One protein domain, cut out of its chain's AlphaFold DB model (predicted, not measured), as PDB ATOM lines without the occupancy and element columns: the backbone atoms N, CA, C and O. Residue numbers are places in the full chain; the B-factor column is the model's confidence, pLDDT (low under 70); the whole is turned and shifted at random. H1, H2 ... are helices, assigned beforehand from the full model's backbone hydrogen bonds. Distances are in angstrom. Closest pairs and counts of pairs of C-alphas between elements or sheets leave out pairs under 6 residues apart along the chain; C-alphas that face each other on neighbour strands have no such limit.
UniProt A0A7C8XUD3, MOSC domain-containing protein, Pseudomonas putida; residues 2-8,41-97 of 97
ATOM      1  N   ALA A   2     124.019 106.051 197.642       90.00
ATOM      2  CA  ALA A   2     124.566 107.414 197.681       90.00
ATOM      3  C   ALA A   2     125.071 107.947 196.326       90.00
ATOM      4  O   ALA A   2     124.712 109.055 195.934       90.00
ATOM      5  N   LEU A   3     125.816 107.136 195.561       90.12
ATOM      6  CA  LEU A   3     126.268 107.525 194.221       90.12
ATOM      7  C   LEU A   3     125.107 107.873 193.269       90.12
ATOM      8  O   LEU A   3     125.199 108.848 192.531       90.12
ATOM      9  N   ARG A   4     123.997 107.120 193.308       92.00
ATOM     10  CA  ARG A   4     122.816 107.386 192.465       92.00
ATOM     11  C   ARG A   4     122.100 108.671 192.879       92.00
ATOM     12  O   ARG A   4     121.676 109.429 192.013       92.00
ATOM     13  N   MET A   5     121.985 108.935 194.181       92.62
ATOM     14  CA  MET A   5     121.391 110.182 194.685       92.62
ATOM     15  C   MET A   5     122.212 111.398 194.254       92.62
ATOM     16  O   MET A   5     121.652 112.376 193.773       92.62
ATOM     17  N   GLN A   6     123.542 111.309 194.355       90.88
ATOM     18  CA  GLN A   6     124.434 112.373 193.901       90.88
ATOM     19  C   GLN A   6     124.349 112.577 192.383       90.88
ATOM     20  O   GLN A   6     124.186 113.706 191.936       90.88
ATOM     21  N   ALA A   7     124.414 111.497 191.599       89.50
ATOM     22  CA  ALA A   7     124.364 111.575 190.138       89.50
ATOM     23  C   ALA A   7     123.027 112.120 189.607       89.50
ATOM     24  O   ALA A   7     123.001 112.773 188.573       89.50
ATOM     25  N   SER A   8     121.921 111.866 190.313       91.12
ATOM     26  CA  SER A   8     120.589 112.366 189.939       91.12
ATOM     27  C   SER A   8     120.248 113.739 190.521       91.12
ATOM     28  O   SER A   8     119.159 114.243 190.259       91.12
ATOM     29  N   LEU A  41     118.718 125.529 194.324       91.88
ATOM     30  CA  LEU A  41     119.404 124.338 194.838       91.88
ATOM     31  C   LEU A  41     120.016 123.469 193.727       91.88
ATOM     32  O   LEU A  41     121.147 123.026 193.864       91.88
ATOM     33  N   ARG A  42     119.323 123.301 192.592       91.25
ATOM     34  CA  ARG A  42     119.848 122.557 191.431       91.25
ATOM     35  C   ARG A  42     121.199 123.086 190.934       91.25
ATOM     36  O   ARG A  42     122.074 122.293 190.620       91.25
ATOM     37  N   LYS A  43     121.374 124.416 190.895       93.00
ATOM     38  CA  LYS A  43     122.609 125.057 190.427       93.00
ATOM     39  C   LYS A  43     123.728 124.806 191.430       93.00
ATOM     40  O   LYS A  43     124.840 124.478 191.046       93.00
ATOM     41  N   VAL A  44     123.403 124.908 192.715       93.56
ATOM     42  CA  VAL A  44     124.355 124.635 193.792       93.56
ATOM     43  C   VAL A  44     124.801 123.172 193.779       93.56
ATOM     44  O   VAL A  44     125.990 122.897 193.852       93.56
ATOM     45  N   ILE A  45     123.869 122.226 193.638       92.62
ATOM     46  CA  ILE A  45     124.186 120.795 193.570       92.62
ATOM     47  C   ILE A  45     125.076 120.487 192.358       92.62
ATOM     48  O   ILE A  45     126.062 119.770 192.513       92.62
ATOM     49  N   ALA A  46     124.768 121.060 191.190       91.12
ATOM     50  CA  ALA A  46     125.604 120.937 189.999       91.12
ATOM     51  C   ALA A  46     127.027 121.452 190.267       91.12
ATOM     52  O   ALA A  46     127.979 120.689 190.149       91.12
ATOM     53  N   LEU A  47     127.173 122.680 190.774       92.75
ATOM     54  CA  LEU A  47     128.479 123.265 191.109       92.75
ATOM     55  C   LEU A  47     129.288 122.407 192.102       92.75
ATOM     56  O   LEU A  47     130.515 122.326 192.034       92.75
ATOM     57  N   LEU A  48     128.613 121.761 193.056       90.19
ATOM     58  CA  LEU A  48     129.275 120.963 194.084       90.19
ATOM     59  C   LEU A  48     129.613 119.537 193.634       90.19
ATOM     60  O   LEU A  48     130.622 119.009 194.108       90.19
ATOM     61  N   TYR A  49     128.809 118.906 192.774       87.88
ATOM     62  CA  TYR A  49     128.938 117.476 192.447       87.88
ATOM     63  C   TYR A  49     129.284 117.173 190.992       87.88
ATOM     64  O   TYR A  49     129.784 116.078 190.714       87.88
ATOM     65  N   GLU A  50     129.059 118.104 190.070       81.81
ATOM     66  CA  GLU A  50     129.641 118.012 188.738       81.81
ATOM     67  C   GLU A  50     131.138 118.279 188.872       81.81
ATOM     68  O   GLU A  50     131.577 119.160 189.613       81.81
ATOM     69  N   ARG A  51     131.956 117.465 188.204       74.12
ATOM     70  CA  ARG A  51     133.417 117.571 188.284       74.12
ATOM     71  C   ARG A  51     133.948 118.742 187.441       74.12
ATOM     72  O   ARG A  51     134.879 118.561 186.664       74.12
ATOM     73  N   SER A  52     133.337 119.916 187.577       78.19
ATOM     74  CA  SER A  52     133.708 121.153 186.891       78.19
ATOM     75  C   SER A  52     134.316 122.152 187.880       78.19
ATOM     76  O   SER A  52     133.832 122.302 189.001       78.19
ATOM     77  N   LEU A  53     135.390 122.826 187.465       86.75
ATOM     78  CA  LEU A  53     136.034 123.916 188.202       86.75
ATOM     79  C   LEU A  53     135.764 125.237 187.486       86.75
ATOM     80  O   LEU A  53     136.665 125.868 186.941       86.75
ATOM     81  N   ASP A  54     134.499 125.643 187.475       93.00
ATOM     82  CA  ASP A  54     134.139 126.992 187.054       93.00
ATOM     83  C   ASP A  54     134.535 127.977 188.166       93.00
ATOM     84  O   ASP A  54     133.834 128.136 189.170       93.00
ATOM     85  N   PHE A  55     135.717 128.581 188.032       93.69
ATOM     86  CA  PHE A  55     136.269 129.491 189.037       93.69
ATOM     87  C   PHE A  55     135.426 130.756 189.223       93.69
ATOM     88  O   PHE A  55     135.362 131.270 190.343       93.69
ATOM     89  N   ASP A  56     134.754 131.234 188.176       94.88
ATOM     90  CA  ASP A  56     133.902 132.420 188.257       94.88
ATOM     91  C   ASP A  56     132.635 132.106 189.056       94.88
ATOM     92  O   ASP A  56     132.260 132.863 189.960       94.88
ATOM     93  N   GLU A  57     131.998 130.960 188.792       94.94
ATOM     94  CA  GLU A  57     130.850 130.514 189.583       94.94
ATOM     95  C   GLU A  57     131.233 130.177 191.026       94.94
ATOM     96  O   GLU A  57     130.513 130.574 191.945       94.94
ATOM     97  N   LEU A  58     132.368 129.505 191.254       95.69
ATOM     98  CA  LEU A  58     132.874 129.224 192.602       95.69
ATOM     99  C   LEU A  58     133.149 130.520 193.375       95.69
ATOM    100  O   LEU A  58     132.780 130.622 194.546       95.69
ATOM    101  N   SER A  59     133.733 131.527 192.722       95.94
ATOM    102  CA  SER A  59     134.016 132.829 193.339       95.94
ATOM    103  C   SER A  59     132.734 133.569 193.712       95.94
ATOM    104  O   SER A  59     132.626 134.087 194.824       95.94
ATOM    105  N   GLN A  60     131.731 133.575 192.829       96.25
ATOM    106  CA  GLN A  60     130.415 134.151 193.127       96.25
ATOM    107  C   GLN A  60     129.698 133.392 194.251       96.25
ATOM    108  O   GLN A  60     129.076 134.004 195.119       96.25
ATOM    109  N   PHE A  61     129.793 132.062 194.255       96.06
ATOM    110  CA  PHE A  61     129.181 131.214 195.274       96.06
ATOM    111  C   PHE A  61     129.822 131.414 196.656       96.06
ATOM    112  O   PHE A  61     129.113 131.438 197.662       96.06
ATOM    113  N   ALA A  62     131.138 131.643 196.720       95.94
ATOM    114  CA  ALA A  62     131.866 131.907 197.964       95.94
ATOM    115  C   ALA A  62     131.398 133.182 198.702       95.94
ATOM    116  O   ALA A  62     131.550 133.276 199.927       95.94
ATOM    117  N   GLN A  63     130.791 134.135 197.981       95.94
ATOM    118  CA  GLN A  63     130.226 135.370 198.545       95.94
ATOM    119  C   GLN A  63     128.868 135.163 199.234       95.94
ATOM    120  O   GLN A  63     128.374 136.058 199.920       95.94
ATOM    121  N   LEU A  64     128.232 134.001 199.062       96.12
ATOM    122  CA  LEU A  64     126.950 133.701 199.695       96.12
ATOM    123  C   LEU A  64     127.123 133.380 201.196       96.12
ATOM    124  O   LEU A  64     128.219 133.011 201.640       96.12
ATOM    125  N   PRO A  65     126.046 133.456 202.005       94.50
ATOM    126  CA  PRO A  65     126.055 133.040 203.408       94.50
ATOM    127  C   PRO A  65     126.064 131.504 203.539       94.50
ATOM    128  O   PRO A  65     125.103 130.884 203.991       94.50
ATOM    129  N   LEU A  66     127.155 130.879 203.095       94.38
ATOM    130  CA  LEU A  66     127.335 129.430 203.096       94.38
ATOM    131  C   LEU A  66     127.487 128.871 204.513       94.38
ATOM    132  O   LEU A  66     128.078 129.502 205.392       94.38
ATOM    133  N   VAL A  67     127.034 127.630 204.700       94.75
ATOM    134  CA  VAL A  67     127.397 126.834 205.878       94.75
ATOM    135  C   VAL A  67     128.910 126.551 205.892       94.75
ATOM    136  O   VAL A  67     129.512 126.451 204.817       94.75
ATOM    137  N   PRO A  68     129.538 126.369 207.072       95.12
ATOM    138  CA  PRO A  68     130.997 126.250 207.180       95.12
ATOM    139  C   PRO A  68     131.618 125.161 206.297       95.12
ATOM    140  O   PRO A  68     132.656 125.384 205.679       95.12
ATOM    141  N   SER A  69     130.962 124.002 206.177       93.62
ATOM    142  CA  SER A  69     131.455 122.882 205.366       93.62
ATOM    143  C   SER A  69     131.526 123.210 203.872       93.62
ATOM    144  O   SER A  69     132.473 122.810 203.199       93.62
ATOM    145  N   TRP A  70     130.551 123.955 203.348       94.50
ATOM    146  CA  TRP A  70     130.539 124.380 201.947       94.50
ATOM    147  C   TRP A  70     131.539 125.499 201.691       94.50
ATOM    148  O   TRP A  70     132.223 125.464 200.672       94.50
ATOM    149  N   ARG A  71     131.672 126.447 202.628       95.94
ATOM    150  CA  ARG A  71     132.682 127.507 202.542       95.94
ATOM    151  C   ARG A  71     134.088 126.918 202.421       95.94
ATOM    152  O   ARG A  71     134.768 127.190 201.438       95.94
ATOM    153  N   ALA A  72     134.466 126.033 203.345       95.69
ATOM    154  CA  ALA A  72     135.782 125.396 203.344       95.69
ATOM    155  C   ALA A  72     136.057 124.598 202.055       95.69
ATOM    156  O   ALA A  72     137.168 124.608 201.529       95.69
ATOM    157  N   LEU A  73     135.039 123.914 201.525       94.69
ATOM    158  CA  LEU A  73     135.143 123.149 200.284       94.69
ATOM    159  C   LEU A  73     135.381 124.051 199.067       94.69
ATOM    160  O   LEU A  73     136.269 123.769 198.265       94.69
ATOM    161  N   VAL A  74     134.629 125.144 198.939       95.44
ATOM    162  CA  VAL A  74     134.752 126.084 197.813       95.44
ATOM    163  C   VAL A  74     136.083 126.828 197.876       95.44
ATOM    164  O   VAL A  74     136.779 126.905 196.868       95.44
ATOM    165  N   GLU A  75     136.478 127.308 199.055       95.56
ATOM    166  CA  GLU A  75     137.770 127.972 199.268       95.56
ATOM    167  C   GLU A  75     138.937 127.043 198.929       95.56
ATOM    168  O   GLU A  75     139.873 127.453 198.243       95.56
ATOM    169  N   ARG A  76     138.859 125.763 199.322       95.69
ATOM    170  CA  ARG A  76     139.871 124.772 198.947       95.69
ATOM    171  C   ARG A  76     139.950 124.599 197.432       95.69
ATOM    172  O   ARG A  76     141.056 124.606 196.906       95.69
ATOM    173  N   ARG A  77     138.816 124.474 196.733       95.88
ATOM    174  CA  ARG A  77     138.793 124.354 195.263       95.88
ATOM    175  C   ARG A  77     139.383 125.583 194.576       95.88
ATOM    176  O   ARG A  77     140.157 125.423 193.640       95.88
ATOM    177  N   LEU A  78     139.049 126.784 195.054       95.75
ATOM    178  CA  LEU A  78     139.607 128.040 194.544       95.75
ATOM    179  C   LEU A  78     141.126 128.114 194.765       95.75
ATOM    180  O   LEU A  78     141.848 128.538 193.870       95.75
ATOM    181  N   ALA A  79     141.613 127.669 195.926       96.75
ATOM    182  CA  ALA A  79     143.034 127.708 196.265       96.75
ATOM    183  C   ALA A  79     143.870 126.646 195.530       96.75
ATOM    184  O   ALA A  79     145.009 126.917 195.155       96.75
ATOM    185  N   THR A  80     143.343 125.431 195.352       95.69
ATOM    186  CA  THR A  80     144.106 124.308 194.777       95.69
ATOM    187  C   THR A  80     143.845 124.082 193.296       95.69
ATOM    188  O   THR A  80     144.622 123.382 192.651       95.69
ATOM    189  N   GLY A  81     142.735 124.598 192.763       94.69
ATOM    190  CA  GLY A  81     142.254 124.240 191.432       94.69
ATOM    191  C   GLY A  81     141.967 122.744 191.292       94.69
ATOM    192  O   GLY A  81     142.166 122.175 190.222       94.69
ATOM    193  N   GLN A  82     141.554 122.080 192.377       93.12
ATOM    194  CA  GLN A  82     141.280 120.643 192.388       93.12
ATOM    195  C   GLN A  82     139.966 120.321 193.086       93.12
ATOM    196  O   GLN A  82     139.630 120.906 194.113       93.12
ATOM    197  N   ILE A  83     139.274 119.314 192.559       91.94
ATOM    198  CA  ILE A  83     138.083 118.733 193.175       91.94
ATOM    199  C   ILE A  83     138.511 117.599 194.101       91.94
ATOM    200  O   ILE A  83     139.265 116.701 193.723       91.94
ATOM    201  N   GLU A  84     138.019 117.646 195.329       92.25
ATOM    202  CA  GLU A  84     138.268 116.651 196.356       92.25
ATOM    203  C   GLU A  84     137.705 115.265 195.998       92.25
ATOM    204  O   GLU A  84     136.708 115.117 195.289       92.25
ATOM    205  N   ASN A  85     138.337 114.214 196.523       90.38
ATOM    206  CA  ASN A  85     137.868 112.852 196.306       90.38
ATOM    207  C   ASN A  85     136.634 112.550 197.176       90.38
ATOM    208  O   ASN A  85     136.706 112.572 198.402       90.38
ATOM    209  N   TRP A  86     135.512 112.205 196.542       89.25
ATOM    210  CA  TRP A  86     134.282 111.804 197.235       89.25
ATOM    211  C   TRP A  86     134.130 110.298 197.446       89.25
ATOM    212  O   TRP A  86     133.130 109.898 198.040       89.25
ATOM    213  N   ALA A  87     135.052 109.461 196.954       87.75
ATOM    214  CA  ALA A  87     134.886 108.006 196.897       87.75
ATOM    215  C   ALA A  87     134.465 107.408 198.245       87.75
ATOM    216  O   ALA A  87     133.455 106.718 198.297       87.75
ATOM    217  N   SER A  88     135.146 107.772 199.335       87.81
ATOM    218  CA  SER A  88     134.796 107.313 200.688       87.81
ATOM    219  C   SER A  88     133.348 107.658 201.076       87.81
ATOM    220  O   SER A  88     132.621 106.815 201.594       87.81
ATOM    221  N   ARG A  89     132.863 108.862 200.735       88.88
ATOM    222  CA  ARG A  89     131.492 109.309 201.044       88.88
ATOM    223  C   ARG A  89     130.424 108.586 200.219       88.88
ATOM    224  O   ARG A  89     129.323 108.369 200.716       88.88
ATOM    225  N   VAL A  90     130.702 108.276 198.949       89.44
ATOM    226  CA  VAL A  90     129.686 107.715 198.032       89.44
ATOM    227  C   VAL A  90     129.747 106.194 197.872       89.44
ATOM    228  O   VAL A  90     128.720 105.594 197.543       89.44
ATOM    229  N   LEU A  91     130.915 105.584 198.089       89.44
ATOM    230  CA  LEU A  91     131.158 104.139 197.986       89.44
ATOM    231  C   LEU A  91     131.335 103.468 199.356       89.44
ATOM    232  O   LEU A  91     131.164 102.257 199.443       89.44
ATOM    233  N   GLY A  92     131.607 104.240 200.411       83.44
ATOM    234  CA  GLY A  92     131.985 103.724 201.726       83.44
ATOM    235  C   GLY A  92     133.507 103.590 201.882       83.44
ATOM    236  O   GLY A  92     134.248 103.784 200.911       83.44
ATOM    237  N   PRO A  93     133.991 103.305 203.105       81.25
ATOM    238  CA  PRO A  93     135.397 102.995 203.331       81.25
ATOM    239  C   PRO A  93     135.796 101.721 202.566       81.25
ATOM    240  O   PRO A  93     134.947 100.849 202.340       81.25
ATOM    241  N   PRO A  94     137.064 101.602 202.137       73.25
ATOM    242  CA  PRO A  94     137.554 100.359 201.560       73.25
ATOM    243  C   PRO A  94     137.401  99.220 202.586       73.25
ATOM    244  O   PRO A  94     137.563  99.451 203.784       73.25
ATOM    245  N   PRO A  95     137.068  97.992 202.156       69.25
ATOM    246  CA  PRO A  95     136.963  96.873 203.083       69.25
ATOM    247  C   PRO A  95     138.337  96.585 203.715       69.25
ATOM    248  O   PRO A  95     139.256  96.192 202.999       69.25
ATOM    249  N   GLY A  96     138.462  96.770 205.037       66.44
ATOM    250  CA  GLY A  96     139.649  96.377 205.813       66.44
ATOM    251  C   GLY A  96     140.340  97.451 206.670       66.44
ATOM    252  O   GLY A  96     141.430  97.163 207.158       66.44
ATOM    253  N   GLU A  97     139.748  98.633 206.869       51.22
ATOM    254  CA  GLU A  97     140.122  99.565 207.957       51.22
ATOM    255  C   GLU A  97     139.196  99.428 209.171       51.22
ATOM    256  O   GLU A  97     137.970  99.255 208.964       51.22
TER     257      GLU A  97
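This is residues 2 to 8 and 41 to 97 of the 97 residues of the protein "MOSC domain-containing protein" of Pseudomonas putida (UniProt A0A7C8XUD3). The longest helix, H4, forms a hairpin with H3 at one end of an elongated shape; short H1 and H5 meet farther along, and H2 lies near both H3 and H1. The printed part has 64 residues with five named helices, H1 to H5 in chain order: all helix. It is only just loose, close to compact, with radius of gyration of the C-alphas 13.0 A and spans 40 by 25 by 20 A.

H4, residues 68 to 80, touches H3, residues 55 to 62, at a shallow tilt of 25 degrees, opposite ways; closest C-alphas Val 74 and Leu 58, 6.4 A. H2, residues 41 to 49, is close but not clearly touching H3; closest C-alphas Leu 47 and Leu 58, 7.6 A. H1, residues 2 to 7, touches H5, residues 87 to 91; closest C-alphas Leu 3 and Val 90, 5.1 A. In these five helices every O i to N i+4 pair is within hydrogen-bond range.

H4 runs 18.2 A from C-alpha 68 (130.997, 126.250, 207.180); H2 12.0 A, H3 10.2 A, H1 8.6 A, H5 5.5 A, ending at C-alpha 91 (131.158, 104.139, 197.986).

Residues 9 to 40 are cut out; C-alphas 8 and 41 are 13.0 A apart. Residues 95 to 97 have pLDDT under 70.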